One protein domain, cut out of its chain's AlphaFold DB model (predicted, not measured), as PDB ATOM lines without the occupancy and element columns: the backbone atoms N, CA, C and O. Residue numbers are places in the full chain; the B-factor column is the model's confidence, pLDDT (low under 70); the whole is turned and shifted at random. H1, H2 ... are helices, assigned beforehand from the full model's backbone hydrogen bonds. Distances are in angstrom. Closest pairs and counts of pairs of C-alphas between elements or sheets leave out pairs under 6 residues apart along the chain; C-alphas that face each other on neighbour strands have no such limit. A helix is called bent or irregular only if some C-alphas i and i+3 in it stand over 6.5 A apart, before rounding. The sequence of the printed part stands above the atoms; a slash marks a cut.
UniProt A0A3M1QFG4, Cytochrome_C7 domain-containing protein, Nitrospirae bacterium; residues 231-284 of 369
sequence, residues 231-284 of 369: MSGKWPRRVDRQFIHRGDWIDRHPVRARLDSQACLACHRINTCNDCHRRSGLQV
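This is residues 231 to 284 of the 369 residues of the protein "Cytochrome_C7 domain-containing protein" of Nitrospirae bacterium (UniProt A0A3M1QFG4). The printed part is a winding chain with few contacts between its helices, folded in three stages along its longest axis: the short helix H1 and the looped stretch of residues 235 to 248 make one end, H2 and the short H3 make the middle, and H4 with the tail after it makes the other end. The looped stretch folds back toward H1 before the chain moves on into H2, and residues 275 to 281 stick out at the H4 end. There are 54 residues printed, with four named helices in the order H1, H2, H3, H4 and no named strand, and the class is all helix. The whole is only just compact, close to loose, with a radius of gyration of the C-alphas of 11.6 A, and the C-alphas span 31 by 21 by 19 A.

H1 is residues 231 to 234 and begins at C-alpha 231, (-9.626, -13.660, 89.447). Residues 235 to 248 hold no named element. H2, the longest helix by residues, is residues 249 to 259 and measures 14.7 A from first to last C-alpha; its first C-alpha is at (-3.643, -17.116, 98.377). H2 is irregular, with C-alphas 251 and 254 lying 7.2 A apart. H3 is residues 262 to 265, 5.0 A long. H4 is residues 270 to 279, 14.6 A long, and ends at C-alpha 279, (-6.641, -3.227, 106.579).

H1 and H2 are apart, and H1 is apart from H3 and from H4 too. H2 and H3 are close but not clearly touching, with one pair of C-alphas within 8 A; the closest are those of Ala 257 and Cys 264, 7.9 A apart. H3 and H4 are near each other, with 6 pairs of C-alphas within 10 A, and meet only through their link. H2 and H4 are apart. In H4 every O i to N i+4 pair is within hydrogen-bond range, in H2 5 of 7 are, and H1 and H3, with 4 residues each, are too short for such a pair.

The two C-alphas farthest apart are those of Arg 237 and Gln 283, at 31.5 A, and the first and last printed C-alphas, of Met 231 and Val 284, are 25.3 A apart. The printed part has no cut. The link from H1 to H2, 14 residues, is long; those from H2 to H3 and from H3 to H4 are tight. Residues 275 to 281, of which 275 to 279 belong to H4, stand free. The mean pLDDT of the printed part is 74.5; it is under 70 at residue 241, residues 251 to 252, residue 256, residues 258 to 260 and residues 281 to 284.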
ATOM      1  N   MET A 231     -10.112 -12.498  90.206       78.00
ATOM      2  CA  MET A 231      -9.626 -13.660  89.447       78.00
ATOM      3  C   MET A 231      -9.900 -14.992  90.172       78.00
ATOM      4  O   MET A 231     -10.254 -15.973  89.524       78.00
ATOM      5  N   SER A 232      -9.847 -15.007  91.510       75.38
ATOM      6  CA  SER A 232     -10.209 -16.163  92.347       75.38
ATOM      7  C   SER A 232     -11.670 -16.598  92.231       75.38
ATOM      8  O   SER A 232     -11.968 -17.783  92.328       75.38
ATOM      9  N   GLY A 233     -12.584 -15.646  92.034       79.94
ATOM     10  CA  GLY A 233     -14.006 -15.907  91.816       79.94
ATOM     11  C   GLY A 233     -14.322 -16.261  90.365       79.94
ATOM     12  O   GLY A 233     -15.232 -17.041  90.113       79.94
ATOM     13  N   LYS A 234     -13.541 -15.734  89.417       78.56
ATOM     14  CA  LYS A 234     -13.678 -16.034  87.988       78.56
ATOM     15  C   LYS A 234     -13.196 -17.449  87.646       78.56
ATOM     16  O   LYS A 234     -13.828 -18.145  86.859       78.56
ATOM     17  N   TRP A 235     -12.120 -17.901  88.293       77.25
ATOM     18  CA  TRP A 235     -11.485 -19.196  88.029       77.25
ATOM     19  C   TRP A 235     -11.335 -20.069  89.292       77.25
ATOM     20  O   TRP A 235     -10.225 -20.492  89.626       77.25
ATOM     21  N   PRO A 236     -12.428 -20.419  89.995       76.38
ATOM     22  CA  PRO A 236     -12.357 -21.075  91.305       76.38
ATOM     23  C   PRO A 236     -11.772 -22.496  91.257       76.38
ATOM     24  O   PRO A 236     -11.243 -22.982  92.250       76.38
ATOM     25  N   ARG A 237     -11.835 -23.171  90.100       77.00
ATOM     26  CA  ARG A 237     -11.322 -24.544  89.921       77.00
ATOM     27  C   ARG A 237      -9.842 -24.608  89.524       77.00
ATOM     28  O   ARG A 237      -9.294 -25.701  89.402       77.00
ATOM     29  N   ARG A 238      -9.181 -23.470  89.287       73.00
ATOM     30  CA  ARG A 238      -7.760 -23.439  88.909       73.00
ATOM     31  C   ARG A 238      -6.904 -23.600  90.159       73.00
ATOM     32  O   ARG A 238      -6.652 -22.637  90.865       73.00
ATOM     33  N   VAL A 239      -6.461 -24.823  90.451       70.75
ATOM     34  CA  VAL A 239      -5.634 -25.124  91.641       70.75
ATOM     35  C   VAL A 239      -4.134 -25.274  91.344       70.75
ATOM     36  O   VAL A 239      -3.324 -25.516  92.243       70.75
ATOM     37  N   ASP A 240      -3.740 -25.083  90.085       72.06
ATOM     38  CA  ASP A 240      -2.364 -25.237  89.610       72.06
ATOM     39  C   ASP A 240      -1.392 -24.211  90.227       72.06
ATOM     40  O   ASP A 240      -1.782 -23.104  90.597       72.06
ATOM     41  N   ARG A 241      -0.104 -24.572  90.360       69.19
ATOM     42  CA  ARG A 241       0.929 -23.740  91.028       69.19
ATOM     43  C   ARG A 241       1.170 -22.385  90.337       69.19
ATOM     44  O   ARG A 241       1.757 -21.487  90.951       69.19
ATOM     45  N   GLN A 242       0.778 -22.220  89.072       70.38
ATOM     46  CA  GLN A 242       1.014 -20.983  88.322       70.38
ATOM     47  C   GLN A 242      -0.050 -19.937  88.616       70.38
ATOM     48  O   GLN A 242       0.292 -18.757  88.704       70.38
ATOM     49  N   PHE A 243      -1.287 -20.363  88.860       77.12
ATOM     50  CA  PHE A 243      -2.368 -19.473  89.248       77.12
ATOM     51  C   PHE A 243      -2.185 -18.964  90.691       77.12
ATOM     52  O   PHE A 243      -2.277 -19.715  91.659       77.12
ATOM     53  N   ILE A 244      -1.872 -17.669  90.828       73.69
ATOM     54  CA  ILE A 244      -1.650 -16.992  92.124       73.69
ATOM     55  C   ILE A 244      -2.932 -16.560  92.814       73.69
ATOM     56  O   ILE A 244      -2.957 -16.441  94.031       73.69
ATOM     57  N   HIS A 245      -4.004 -16.357  92.060       80.31
ATOM     58  CA  HIS A 245      -5.266 -15.837  92.578       80.31
ATOM     59  C   HIS A 245      -6.187 -16.957  93.060       80.31
ATOM     60  O   HIS A 245      -7.376 -16.950  92.782       80.31
ATOM     61  N   ARG A 246      -5.648 -17.959  93.742       78.38
ATOM     62  CA  ARG A 246      -6.439 -19.074  94.270       78.38
ATOM     63  C   ARG A 246      -7.085 -18.729  95.599       78.38
ATOM     64  O   ARG A 246      -6.698 -17.765  96.255       78.38
ATOM     65  N   GLY A 247      -8.042 -19.557  96.015       71.50
ATOM     66  CA  GLY A 247      -8.690 -19.428  97.322       71.50
ATOM     67  C   GLY A 247      -7.717 -19.509  98.507       71.50
ATOM     68  O   GLY A 247      -7.974 -18.884  99.526       71.50
ATOM     69  N   ASP A 248      -6.576 -20.191  98.347       70.19
ATOM     70  CA  ASP A 248      -5.514 -20.361  99.356       70.19
ATOM     71  C   ASP A 248      -4.419 -19.272  99.299       70.19
ATOM     72  O   ASP A 248      -3.326 -19.444  99.845       70.19
ATOM     73  N   TRP A 249      -4.661 -18.151  98.605       73.56
ATOM     74  CA  TRP A 249      -3.643 -17.116  98.377       73.56
ATOM     75  C   TRP A 249      -3.035 -16.570  99.674       73.56
ATOM     76  O   TRP A 249      -1.815 -16.450  99.761       73.56
ATOM     77  N   ILE A 250      -3.856 -16.256 100.683       74.06
ATOM     78  CA  ILE A 250      -3.382 -15.624 101.926       74.06
ATOM     79  C   ILE A 250      -2.313 -16.487 102.606       74.06
ATOM     80  O   ILE A 250      -1.280 -15.946 103.001       74.06
ATOM     81  N   ASP A 251      -2.497 -17.804 102.631       68.75
ATOM     82  CA  ASP A 251      -1.593 -18.737 103.309       68.75
ATOM     83  C   ASP A 251      -0.256 -18.901 102.572       68.75
ATOM     84  O   ASP A 251       0.789 -19.136 103.178       68.75
ATOM     85  N   ARG A 252      -0.257 -18.746 101.244       69.94
ATOM     86  CA  ARG A 252       0.903 -19.065 100.393       69.94
ATOM     87  C   ARG A 252       1.657 -17.851  99.881       69.94
ATOM     88  O   ARG A 252       2.837 -17.961  99.529       69.94
ATOM     89  N   HIS A 253       1.004 -16.696  99.820       76.44
ATOM     90  CA  HIS A 253       1.625 -15.487  99.306       76.44
ATOM     91  C   HIS A 253       2.850 -14.998 100.085       76.44
ATOM     92  O   HIS A 253       3.720 -14.440  99.419       76.44
ATOM     93  N   PRO A 254       3.023 -15.222 101.409       72.69
ATOM     94  CA  PRO A 254       4.214 -14.736 102.104       72.69
ATOM     95  C   PRO A 254       5.487 -15.401 101.577       72.69
ATOM     96  O   PRO A 254       6.509 -14.742 101.405       72.69
ATOM     97  N   VAL A 255       5.417 -16.699 101.264       70.50
ATOM     98  CA  VAL A 255       6.529 -17.444 100.659       70.50
ATOM     99  C   VAL A 255       6.787 -16.936  99.243       70.50
ATOM    100  O   VAL A 255       7.925 -16.652  98.882       70.50
ATOM    101  N   ARG A 256       5.733 -16.756  98.437       67.56
ATOM    102  CA  ARG A 256       5.875 -16.319  97.041       67.56
ATOM    103  C   ARG A 256       6.377 -14.880  96.913       67.56
ATOM    104  O   ARG A 256       7.247 -14.640  96.092       67.56
ATOM    105  N   ALA A 257       5.891 -13.963  97.746       75.94
ATOM    106  CA  ALA A 257       6.322 -12.567  97.766       75.94
ATOM    107  C   ALA A 257       7.790 -12.407  98.198       75.94
ATOM    108  O   ALA A 257       8.440 -11.456  97.782       75.94
ATOM    109  N   ARG A 258       8.327 -13.334  99.007       68.88
ATOM    110  CA  ARG A 258       9.761 -13.370  99.354       68.88
ATOM    111  C   ARG A 258      10.625 -13.902  98.224       68.88
ATOM    112  O   ARG A 258      11.731 -13.416  98.041       68.88
ATOM    113  N   LEU A 259      10.129 -14.911  97.511       69.88
ATOM    114  CA  LEU A 259      10.837 -15.489  96.374       69.88
ATOM    115  C   LEU A 259      10.885 -14.513  95.196       69.88
ATOM    116  O   LEU A 259      11.924 -14.368  94.568       69.88
ATOM    117  N   ASP A 260       9.753 -13.878  94.889       69.00
ATOM    118  CA  ASP A 260       9.597 -13.000  93.732       69.00
ATOM    119  C   ASP A 260       8.351 -12.113  93.904       69.00
ATOM    120  O   ASP A 260       7.227 -12.498  93.564       69.00
ATOM    121  N   SER A 261       8.546 -10.918  94.466       76.75
ATOM    122  CA  SER A 261       7.500  -9.892  94.568       76.75
ATOM    123  C   SER A 261       7.265  -9.145  93.253       76.75
ATOM    124  O   SER A 261       6.177  -8.602  93.051       76.75
ATOM    125  N   GLN A 262       8.242  -9.143  92.339       78.31
ATOM    126  CA  GLN A 262       8.155  -8.433  91.059       78.31
ATOM    127  C   GLN A 262       7.108  -9.059  90.139       78.31
ATOM    128  O   GLN A 262       6.368  -8.337  89.472       78.31
ATOM    129  N   ALA A 263       6.930 -10.383  90.194       76.69
ATOM    130  CA  ALA A 263       5.853 -11.064  89.474       76.69
ATOM    131  C   ALA A 263       4.445 -10.525  89.799       76.69
ATOM    132  O   ALA A 263       3.550 -10.611  88.962       76.69
ATOM    133  N   CYS A 264       4.221  -9.976  90.997       78.25
ATOM    134  CA  CYS A 264       2.941  -9.359  91.359       78.25
ATOM    135  C   CYS A 264       2.813  -7.940  90.793       78.25
ATOM    136  O   CYS A 264       1.716  -7.526  90.417       78.25
ATOM    137  N   LEU A 265       3.928  -7.209  90.721       82.50
ATOM    138  CA  LEU A 265       3.979  -5.828  90.241       82.50
ATOM    139  C   LEU A 265       3.802  -5.707  88.723       82.50
ATOM    140  O   LEU A 265       3.476  -4.632  88.232       82.50
ATOM    141  N   ALA A 266       3.917  -6.822  87.996       78.31
ATOM    142  CA  ALA A 266       3.546  -6.907  86.586       78.31
ATOM    143  C   ALA A 266       2.066  -6.557  86.328       78.31
ATOM    144  O   ALA A 266       1.719  -6.118  85.234       78.31
ATOM    145  N   CYS A 267       1.184  -6.745  87.321       78.19
ATOM    146  CA  CYS A 267      -0.247  -6.437  87.195       78.19
ATOM    147  C   CYS A 267      -0.782  -5.535  88.319       78.19
ATOM    148  O   CYS A 267      -1.747  -4.801  88.115       78.19
ATOM    149  N   HIS A 268      -0.186  -5.580  89.513       83.69
ATOM    150  CA  HIS A 268      -0.628  -4.814  90.677       83.69
ATOM    151  C   HIS A 268       0.296  -3.639  90.985       83.69
ATOM    152  O   HIS A 268       1.500  -3.684  90.765       83.69
ATOM    153  N   ARG A 269      -0.262  -2.586  91.588       86.19
ATOM    154  CA  ARG A 269       0.538  -1.487  92.142       86.19
ATOM    155  C   ARG A 269       0.965  -1.825  93.566       86.19
ATOM    156  O   ARG A 269       0.258  -2.534  94.277       86.19
ATOM    157  N   ILE A 270       2.063  -1.230  94.031       84.94
ATOM    158  CA  ILE A 270       2.567  -1.435  95.400       84.94
ATOM    159  C   ILE A 270       1.526  -1.104  96.487       84.94
ATOM    160  O   ILE A 270       1.467  -1.761  97.527       84.94
ATOM    161  N   ASN A 271       0.637  -0.141  96.222       84.88
ATOM    162  CA  ASN A 271      -0.439   0.224  97.143       84.88
ATOM    163  C   ASN A 271      -1.403  -0.939  97.401       84.88
ATOM    164  O   ASN A 271      -1.905  -1.066  98.510       84.88
ATOM    165  N   THR A 272      -1.583  -1.858  96.445       83.88
ATOM    166  CA  THR A 272      -2.390  -3.068  96.649       83.88
ATOM    167  C   THR A 272      -1.865  -3.909  97.817       83.88
ATOM    168  O   THR A 272      -2.659  -4.409  98.618       83.88
ATOM    169  N   CYS A 273      -0.540  -4.028  97.958       80.44
ATOM    170  CA  CYS A 273       0.087  -4.705  99.093       80.44
ATOM    171  C   CYS A 273      -0.154  -3.919 100.387       80.44
ATOM    172  O   CYS A 273      -0.660  -4.469 101.365       80.44
ATOM    173  N   ASN A 274       0.154  -2.620 100.364       81.50
ATOM    174  CA  ASN A 274       0.090  -1.754 101.541       81.50
ATOM    175  C   ASN A 274      -1.328  -1.642 102.109       81.50
ATOM    176  O   ASN A 274      -1.511  -1.745 103.318       81.50
ATOM    177  N   ASP A 275      -2.334  -1.476 101.257       81.62
ATOM    178  CA  ASP A 275      -3.721  -1.295 101.681       81.62
ATOM    179  C   ASP A 275      -4.301  -2.587 102.262       81.62
ATOM    180  O   ASP A 275      -5.007  -2.555 103.271       81.62
ATOM    181  N   CYS A 276      -3.956  -3.745 101.682       78.25
ATOM    182  CA  CYS A 276      -4.340  -5.037 102.243       78.25
ATOM    183  C   CYS A 276      -3.644  -5.307 103.582       78.25
ATOM    184  O   CYS A 276      -4.271  -5.778 104.525       78.25
ATOM    185  N   HIS A 277      -2.353  -5.014 103.686       78.75
ATOM    186  CA  HIS A 277      -1.607  -5.222 104.922       78.75
ATOM    187  C   HIS A 277      -2.111  -4.289 106.030       78.75
ATOM    188  O   HIS A 277      -2.385  -4.742 107.140       78.75
ATOM    189  N   ARG A 278      -2.379  -3.018 105.696       76.44
ATOM    190  CA  ARG A 278      -2.956  -2.029 106.612       76.44
ATOM    191  C   ARG A 278      -4.349  -2.441 107.096       76.44
ATOM    192  O   ARG A 278      -4.565  -2.471 108.302       76.44
ATOM    193  N   ARG A 279      -5.272  -2.808 106.193       76.38
ATOM    194  CA  ARG A 279      -6.641  -3.227 106.579       76.38
ATOM    195  C   ARG A 279      -6.655  -4.520 107.398       76.38
ATOM    196  O   ARG A 279      -7.562  -4.723 108.193       76.38
ATOM    197  N   SER A 280      -5.682  -5.403 107.177       70.31
ATOM    198  CA  SER A 280      -5.558  -6.677 107.891       70.31
ATOM    199  C   SER A 280      -4.748  -6.560 109.186       70.31
ATOM    200  O   SER A 280      -4.515  -7.576 109.832       70.31
ATOM    201  N   GLY A 281      -4.296  -5.357 109.563       62.94
ATOM    202  CA  GLY A 281      -3.486  -5.141 110.767       62.94
ATOM    203  C   GLY A 281      -2.083  -5.757 110.702       62.94
ATOM    204  O   GLY A 281      -1.412  -5.875 111.722       62.94
ATOM    205  N   LEU A 282      -1.620  -6.153 109.513       60.25
ATOM    206  CA  LEU A 282      -0.309  -6.751 109.290       60.25
ATOM    207  C   LEU A 282       0.690  -5.636 108.969       60.25
ATOM    208  O   LEU A 282       0.723  -5.130 107.851       60.25
ATOM    209  N   GLN A 283       1.521  -5.232 109.931       49.75
ATOM    210  CA  GLN A 283       2.612  -4.296 109.648       49.75
ATOM    211  C   GLN A 283       3.870  -5.042 109.195       49.75
ATOM    212  O   GLN A 283       4.317  -5.996 109.834       49.75
ATOM    213  N   VAL A 284       4.465  -4.590 108.087       45.31
ATOM    214  CA  VAL A 284       5.783  -5.053 107.640       45.31
ATOM    215  C   VAL A 284       6.824  -4.454 108.583       45.31
ATOM    216  O   VAL A 284       7.284  -3.331 108.393       45.31
TER     217      VAL A 284